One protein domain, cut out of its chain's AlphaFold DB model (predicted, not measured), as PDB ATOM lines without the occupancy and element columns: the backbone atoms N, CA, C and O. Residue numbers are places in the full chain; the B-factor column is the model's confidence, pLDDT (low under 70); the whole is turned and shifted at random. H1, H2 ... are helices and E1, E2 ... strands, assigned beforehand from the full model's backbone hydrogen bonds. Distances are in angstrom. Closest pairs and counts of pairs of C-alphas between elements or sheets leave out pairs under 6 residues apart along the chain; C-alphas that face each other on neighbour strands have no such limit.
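Overview. This is residues 6 to 55 of the 62 residues of an uncharacterized protein of Rhodospirillales bacterium 20-64-7 (UniProt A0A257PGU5). A small, strongly twisted sheet of three strands makes one arm of an open V, and a single helix, H1, makes the other; the two are joined through residues 33 to 37, and H1 does not pack on the sheet. The far part of the helix and the end of the printed part, residues 45 to 55, stick out free of the rest, while the stretch before E1 loops back beside that strand with residues 6 to 7. The printed part has 50 residues, with three named strands and one named helix in the order E1, E2, E3, H1; the class is mixed, helices and strands. The sheet's order is E1, E2, E3, all antiparallel, a meander, each strand the antiparallel neighbour of the one before. The whole is loose, with a radius of gyration of the C-alphas of 12.2 A, and spans 35 by 24 by 18 A.

Along the chain. In the sheet, E2 is the longest strand, residues 19 to 26, 19.4 A from first to last C-alpha, and it bends by 53 degrees at residue 23. E1 is residues 13 to 16, beginning at C-alpha 13 at (-29.871, -9.149, 14.810). E3 is residues 29 to 32. H1 is residues 38 to 53, 23.5 A long, from C-alpha 38 at (-23.196, -19.498, 27.195) to C-alpha 53 at (-41.420, -10.449, 39.050).

Arrangement. E2 is the inner strand of the sheet, and E1 and E3 are its edge strands. E1 and E2 form a hairpin, antiparallel at 121 degrees between their directions; N 14 and O 22 are 2.8 A apart, and N 19 and O 16 are 2.9 A apart, both within hydrogen-bond range. E2 and E3 form a second hairpin, antiparallel at 139 degrees, with N 23 and O 31 at 2.8 A and N 25 and O 29 at 2.9 A, both within hydrogen-bond range. The sheet is only just strongly twisted, its C-alphas lying up to 4.4 A off their best plane. Residues 6 to 7 pair antiparallel with residues 14 to 15 of E1. H1 is not on the sheet, with 3 pairs of C-alphas within 10 A, and it is apart from E1 and from E2. In H1, 10 of 12 O i to N i+4 pairs are within hydrogen-bond range.

Size, cuts and confidence. The two C-alphas farthest apart are those of Gly 10 and Ala 54, at 36.3 A. Without residues 45 to 55, which stand free, the body spans 28 by 19 by 18 A. The printed part has no cut, and the links E1 to E2, E2 to E3 and E3 to H1 are tight. The mean pLDDT of the printed part is 75.5; residues 35 to 55 are under 70, and the mean of H1 is 60.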
ATOM      1  N   GLU A   6     -29.086  -0.400  14.352       92.69
ATOM      2  CA  GLU A   6     -29.283  -0.675  12.930       92.69
ATOM      3  C   GLU A   6     -29.602  -2.162  12.745       92.69
ATOM      4  O   GLU A   6     -28.820  -3.001  13.199       92.69
ATOM      5  N   PRO A   7     -30.740  -2.527  12.126       93.00
ATOM      6  CA  PRO A   7     -31.036  -3.925  11.841       93.00
ATOM      7  C   PRO A   7     -30.057  -4.461  10.794       93.00
ATOM      8  O   PRO A   7     -29.771  -3.792   9.801       93.00
ATOM      9  N   ILE A   8     -29.578  -5.686  10.988       87.31
ATOM     10  CA  ILE A   8     -28.679  -6.340  10.037       87.31
ATOM     11  C   ILE A   8     -29.525  -7.069   8.983       87.31
ATOM     12  O   ILE A   8     -30.276  -7.987   9.337       87.31
ATOM     13  N   PRO A   9     -29.415  -6.698   7.691       88.44
ATOM     14  CA  PRO A   9     -30.241  -7.266   6.631       88.44
ATOM     15  C   PRO A   9     -30.173  -8.795   6.579       88.44
ATOM     16  O   PRO A   9     -29.095  -9.384   6.620       88.44
ATOM     17  N   GLY A  10     -31.336  -9.439   6.464       87.12
ATOM     18  CA  GLY A  10     -31.437 -10.899   6.364       87.12
ATOM     19  C   GLY A  10     -31.259 -11.653   7.686       87.12
ATOM     20  O   GLY A  10     -31.226 -12.880   7.674       87.12
ATOM     21  N   THR A  11     -31.171 -10.956   8.822       87.00
ATOM     22  CA  THR A  11     -31.040 -11.575  10.148       87.00
ATOM     23  C   THR A  11     -32.038 -10.983  11.145       87.00
ATOM     24  O   THR A  11     -32.667  -9.959  10.884       87.00
ATOM     25  N   ARG A  12     -32.164 -11.615  12.317       85.00
ATOM     26  CA  ARG A  12     -32.912 -11.071  13.466       85.00
ATOM     27  C   ARG A  12     -32.089 -10.114  14.344       85.00
ATOM     28  O   ARG A  12     -32.584  -9.660  15.372       85.00
ATOM     29  N   PHE A  13     -30.832  -9.864  13.979       89.31
ATOM     30  CA  PHE A  13     -29.871  -9.149  14.810       89.31
ATOM     31  C   PHE A  13     -29.752  -7.669  14.438       89.31
ATOM     32  O   PHE A  13     -30.162  -7.224  13.365       89.31
ATOM     33  N   PHE A  14     -29.155  -6.917  15.350       92.81
ATOM     34  CA  PHE A  14     -28.901  -5.490  15.268       92.81
ATOM     35  C   PHE A  14     -27.425  -5.203  15.531       92.81
ATOM     36  O   PHE A  14     -26.742  -5.969  16.209       92.81
ATOM     37  N   SER A  15     -26.954  -4.067  15.034       90.69
ATOM     38  CA  SER A  15     -25.655  -3.493  15.369       90.69
ATOM     39  C   SER A  15     -25.836  -2.175  16.118       90.69
ATOM     40  O   SER A  15     -26.778  -1.425  15.839       90.69
ATOM     41  N   ARG A  16     -24.945  -1.885  17.073       92.19
ATOM     42  CA  ARG A  16     -24.931  -0.618  17.813       92.19
ATOM     43  C   ARG A  16     -23.845   0.280  17.234       92.19
ATOM     44  O   ARG A  16     -22.664   0.031  17.452       92.19
ATOM     45  N   ASN A  17     -24.231   1.338  16.525       90.25
ATOM     46  CA  ASN A  17     -23.307   2.253  15.838       90.25
ATOM     47  C   ASN A  17     -22.310   1.522  14.907       90.25
ATOM     48  O   ASN A  17     -21.129   1.869  14.867       90.25
ATOM     49  N   GLY A  18     -22.758   0.467  14.218       85.81
ATOM     50  CA  GLY A  18     -21.900  -0.379  13.382       85.81
ATOM     51  C   GLY A  18     -20.938  -1.306  14.143       85.81
ATOM     52  O   GLY A  18     -20.051  -1.892  13.526       85.81
ATOM     53  N   MET A  19     -21.084  -1.446  15.466       85.88
ATOM     54  CA  MET A  19     -20.271  -2.327  16.306       85.88
ATOM     55  C   MET A  19     -21.113  -3.392  17.013       85.88
ATOM     56  O   MET A  19     -22.222  -3.116  17.476       85.88
ATOM     57  N   GLY A  20     -20.545  -4.596  17.139       85.69
ATOM     58  CA  GLY A  20     -21.143  -5.734  17.841       85.69
ATOM     59  C   GLY A  20     -22.388  -6.313  17.161       85.69
ATOM     60  O   GLY A  20     -22.953  -5.724  16.232       85.69
ATOM     61  N   LEU A  21     -22.811  -7.478  17.650       88.19
ATOM     62  CA  LEU A  21     -24.016  -8.176  17.221       88.19
ATOM     63  C   LEU A  21     -24.977  -8.255  18.398       88.19
ATOM     64  O   LEU A  21     -24.591  -8.673  19.484       88.19
ATOM     65  N   TYR A  22     -26.230  -7.864  18.199       91.00
ATOM     66  CA  TYR A  22     -27.211  -7.801  19.272       91.00
ATOM     67  C   TYR A  22     -28.540  -8.437  18.872       91.00
ATOM     68  O   TYR A  22     -29.026  -8.224  17.767       91.00
ATOM     69  N   GLU A  23     -29.179  -9.165  19.782       89.19
ATOM     70  CA  GLU A  23     -30.559  -9.626  19.647       89.19
ATOM     71  C   GLU A  23     -31.499  -8.714  20.441       89.19
ATOM     72  O   GLU A  23     -31.242  -8.367  21.596       89.19
ATOM     73  N   ARG A  24     -32.599  -8.292  19.818       89.06
ATOM     74  CA  ARG A  24     -33.584  -7.421  20.462       89.06
ATOM     75  C   ARG A  24     -34.534  -8.249  21.325       89.06
ATOM     76  O   ARG A  24     -35.339  -9.001  20.788       89.06
ATOM     77  N   LEU A  25     -34.494  -8.051  22.641       84.06
ATOM     78  CA  LEU A  25     -35.399  -8.720  23.583       84.06
ATOM     79  C   LEU A  25     -36.749  -7.993  23.691       84.06
ATOM     80  O   LEU A  25     -37.794  -8.622  23.824       84.06
ATOM     81  N   ASN A  26     -36.738  -6.658  23.622       84.50
ATOM     82  CA  ASN A  26     -37.937  -5.814  23.550       84.50
ATOM     83  C   ASN A  26     -37.604  -4.454  22.906       84.50
ATOM     84  O   ASN A  26     -36.465  -4.210  22.519       84.50
ATOM     85  N   ASP A  27     -38.574  -3.541  22.806       80.69
ATOM     86  CA  ASP A  27     -38.397  -2.253  22.110       80.69
ATOM     87  C   ASP A  27     -37.297  -1.344  22.690       80.69
ATOM     88  O   ASP A  27     -36.886  -0.384  22.036       80.69
ATOM     89  N   ARG A  28     -36.815  -1.617  23.907       81.12
ATOM     90  CA  ARG A  28     -35.784  -0.822  24.593       81.12
ATOM     91  C   ARG A  28     -34.558  -1.631  25.010       81.12
ATOM     92  O   ARG A  28     -33.632  -1.042  25.563       81.12
ATOM     93  N   LEU A  29     -34.544  -2.943  24.779       81.38
ATOM     94  CA  LEU A  29     -33.521  -3.843  25.302       81.38
ATOM     95  C   LEU A  29     -32.916  -4.696  24.191       81.38
ATOM     96  O   LEU A  29     -33.623  -5.403  23.471       81.38
ATOM     97  N   TYR A  30     -31.591  -4.656  24.123       86.50
ATOM     98  CA  TYR A  30     -30.772  -5.405  23.185       86.50
ATOM     99  C   TYR A  30     -29.714  -6.174  23.973       86.50
ATOM    100  O   TYR A  30     -29.006  -5.589  24.795       86.50
ATOM    101  N   LEU A  31     -29.621  -7.472  23.723       84.44
ATOM    102  CA  LEU A  31     -28.610  -8.358  24.283       84.44
ATOM    103  C   LEU A  31     -27.481  -8.490  23.272       84.44
ATOM    104  O   LEU A  31     -27.748  -8.832  22.127       84.44
ATOM    105  N   ARG A  32     -26.238  -8.211  23.665       87.38
ATOM    106  CA  ARG A  32     -25.083  -8.513  22.813       87.38
ATOM    107  C   ARG A  32     -24.980 -10.030  22.662       87.38
ATOM    108  O   ARG A  32     -25.257 -10.720  23.622       87.38
ATOM    109  N   VAL A  33     -24.641 -10.553  21.492       83.19
ATOM    110  CA  VAL A  33     -24.587 -12.004  21.236       83.19
ATOM    111  C   VAL A  33     -23.256 -12.454  20.638       83.19
ATOM    112  O   VAL A  33     -22.980 -13.645  20.628       83.19
ATOM    113  N   ASP A  34     -22.414 -11.530  20.163       75.38
ATOM    114  CA  ASP A  34     -21.047 -11.838  19.711       75.38
ATOM    115  C   ASP A  34     -20.042 -12.008  20.863       75.38
ATOM    116  O   ASP A  34     -18.951 -12.514  20.633       75.38
ATOM    117  N   ASP A  35     -20.406 -11.580  22.075       65.44
ATOM    118  CA  ASP A  35     -19.514 -11.491  23.248       65.44
ATOM    119  C   ASP A  35     -20.080 -12.226  24.477       65.44
ATOM    120  O   ASP A  35     -19.627 -12.009  25.595       65.44
ATOM    121  N   VAL A  36     -21.129 -13.035  24.294       56.97
ATOM    122  CA  VAL A  36     -21.802 -13.723  25.401       56.97
ATOM    123  C   VAL A  36     -21.418 -15.192  25.370       56.97
ATOM    124  O   VAL A  36     -21.898 -15.953  24.529       56.97
ATOM    125  N   ASP A  37     -20.539 -15.567  26.296       59.25
ATOM    126  CA  ASP A  37     -20.308 -16.958  26.675       59.25
ATOM    127  C   ASP A  37     -21.636 -17.561  27.167       59.25
ATOM    128  O   ASP A  37     -22.419 -16.884  27.836       59.25
ATOM    129  N   GLU A  38     -21.916 -18.833  26.857       56.34
ATOM    130  CA  GLU A  38     -23.196 -19.498  27.195       56.34
ATOM    131  C   GLU A  38     -23.606 -19.327  28.674       56.34
ATOM    132  O   GLU A  38     -24.794 -19.282  28.993       56.34
ATOM    133  N   THR A  39     -22.629 -19.164  29.566       58.53
ATOM    134  CA  THR A  39     -22.807 -18.934  31.007       58.53
ATOM    135  C   THR A  39     -23.484 -17.594  31.335       58.53
ATOM    136  O   THR A  39     -24.339 -17.537  32.217       58.53
ATOM    137  N   ASP A  40     -23.178 -16.526  30.594       58.44
ATOM    138  CA  ASP A  40     -23.694 -15.173  30.853       58.44
ATOM    139  C   ASP A  40     -25.170 -15.018  30.427       58.44
ATOM    140  O   ASP A  40     -25.903 -14.177  30.958       58.44
ATOM    141  N   ILE A  41     -25.648 -15.864  29.501       59.84
ATOM    142  CA  ILE A  41     -27.060 -15.899  29.077       59.84
ATOM    143  C   ILE A  41     -27.956 -16.322  30.244       59.84
ATOM    144  O   ILE A  41     -29.040 -15.760  30.432       59.84
ATOM    145  N   GLN A  42     -27.509 -17.301  31.034       59.34
ATOM    146  CA  GLN A  42     -28.277 -17.869  32.139       59.34
ATOM    147  C   GLN A  42     -28.467 -16.846  33.270       59.34
ATOM    148  O   GLN A  42     -29.584 -16.669  33.768       59.34
ATOM    149  N   ASP A  43     -27.404 -16.123  33.626       62.78
ATOM    150  CA  ASP A  43     -27.439 -15.097  34.668       62.78
ATOM    151  C   ASP A  43     -28.257 -13.879  34.228       62.78
ATOM    152  O   ASP A  43     -29.027 -13.323  35.012       62.78
ATOM    153  N   LEU A  44     -28.170 -13.480  32.955       61.22
ATOM    154  CA  LEU A  44     -28.981 -12.385  32.430       61.22
ATOM    155  C   LEU A  44     -30.474 -12.750  32.368       61.22
ATOM    156  O   LEU A  44     -31.319 -11.930  32.732       61.22
ATOM    157  N   ALA A  45     -30.811 -13.972  31.944       62.91
ATOM    158  CA  ALA A  45     -32.190 -14.460  31.919       62.91
ATOM    159  C   ALA A  45     -32.785 -14.566  33.334       62.91
ATOM    160  O   ALA A  45     -33.934 -14.170  33.543       62.91
ATOM    161  N   THR A  46     -31.994 -15.031  34.306       64.44
ATOM    162  CA  THR A  46     -32.396 -15.132  35.719       64.44
ATOM    163  C   THR A  46     -32.622 -13.746  36.326       64.44
ATOM    164  O   THR A  46     -33.708 -13.462  36.827       64.44
ATOM    165  N   ASN A  47     -31.668 -12.826  36.157       63.12
ATOM    166  CA  ASN A  47     -31.810 -11.444  36.623       63.12
ATOM    167  C   ASN A  47     -32.998 -10.717  35.963       63.12
ATOM    168  O   ASN A  47     -33.623  -9.850  36.577       63.12
ATOM    169  N   PHE A  48     -33.324 -11.051  34.710       63.12
ATOM    170  CA  PHE A  48     -34.492 -10.502  34.024       63.12
ATOM    171  C   PHE A  48     -35.807 -11.049  34.591       63.12
ATOM    172  O   PHE A  48     -36.749 -10.274  34.762       63.12
ATOM    173  N   ALA A  49     -35.880 -12.347  34.904       61.81
ATOM    174  CA  ALA A  49     -37.042 -12.947  35.555       61.81
ATOM    175  C   ALA A  49     -37.308 -12.291  36.920       61.81
ATOM    176  O   ALA A  49     -38.412 -11.792  37.147       61.81
ATOM    177  N   ASP A  50     -36.271 -12.153  37.748       60.25
ATOM    178  CA  ASP A  50     -36.368 -11.535  39.076       60.25
ATOM    179  C   ASP A  50     -36.775 -10.052  39.002       60.25
ATOM    180  O   ASP A  50     -37.646  -9.585  39.741       60.25
ATOM    181  N   ALA A  51     -36.197  -9.286  38.069       59.22
ATOM    182  CA  ALA A  51     -36.527  -7.870  37.891       59.22
ATOM    183  C   ALA A  51     -37.958  -7.643  37.368       59.22
ATOM    184  O   ALA A  51     -38.550  -6.585  37.618       59.22
ATOM    185  N   ASN A  52     -38.511  -8.606  36.627       57.97
ATOM    186  CA  ASN A  52     -39.861  -8.527  36.078       57.97
ATOM    187  C   ASN A  52     -40.917  -9.041  37.077       57.97
ATOM    188  O   ASN A  52     -41.995  -8.450  37.170       57.97
ATOM    189  N   GLU A  53     -40.597 -10.052  37.895       57.84
ATOM    190  CA  GLU A  53     -41.420 -10.449  39.050       57.84
ATOM    191  C   GLU A  53     -41.504  -9.327  40.093       57.84
ATOM    192  O   GLU A  53     -42.599  -8.967  40.528       57.84
ATOM    193  N   ALA A  54     -40.383  -8.670  40.411       57.34
ATOM    194  CA  ALA A  54     -40.346  -7.547  41.353       57.34
ATOM    195  C   ALA A  54     -41.166  -6.318  40.902       57.34
ATOM    196  O   ALA A  54     -41.459  -5.430  41.706       57.34
ATOM    197  N   ARG A  55     -41.557  -6.246  39.620       49.91
ATOM    198  CA  ARG A  55     -42.395  -5.176  39.051       49.91
ATOM    199  C   ARG A  55     -43.887  -5.501  38.988       49.91
ATOM    200  O   ARG A  55     -44.652  -4.644  38.543       49.91
TER     201      ARG A  55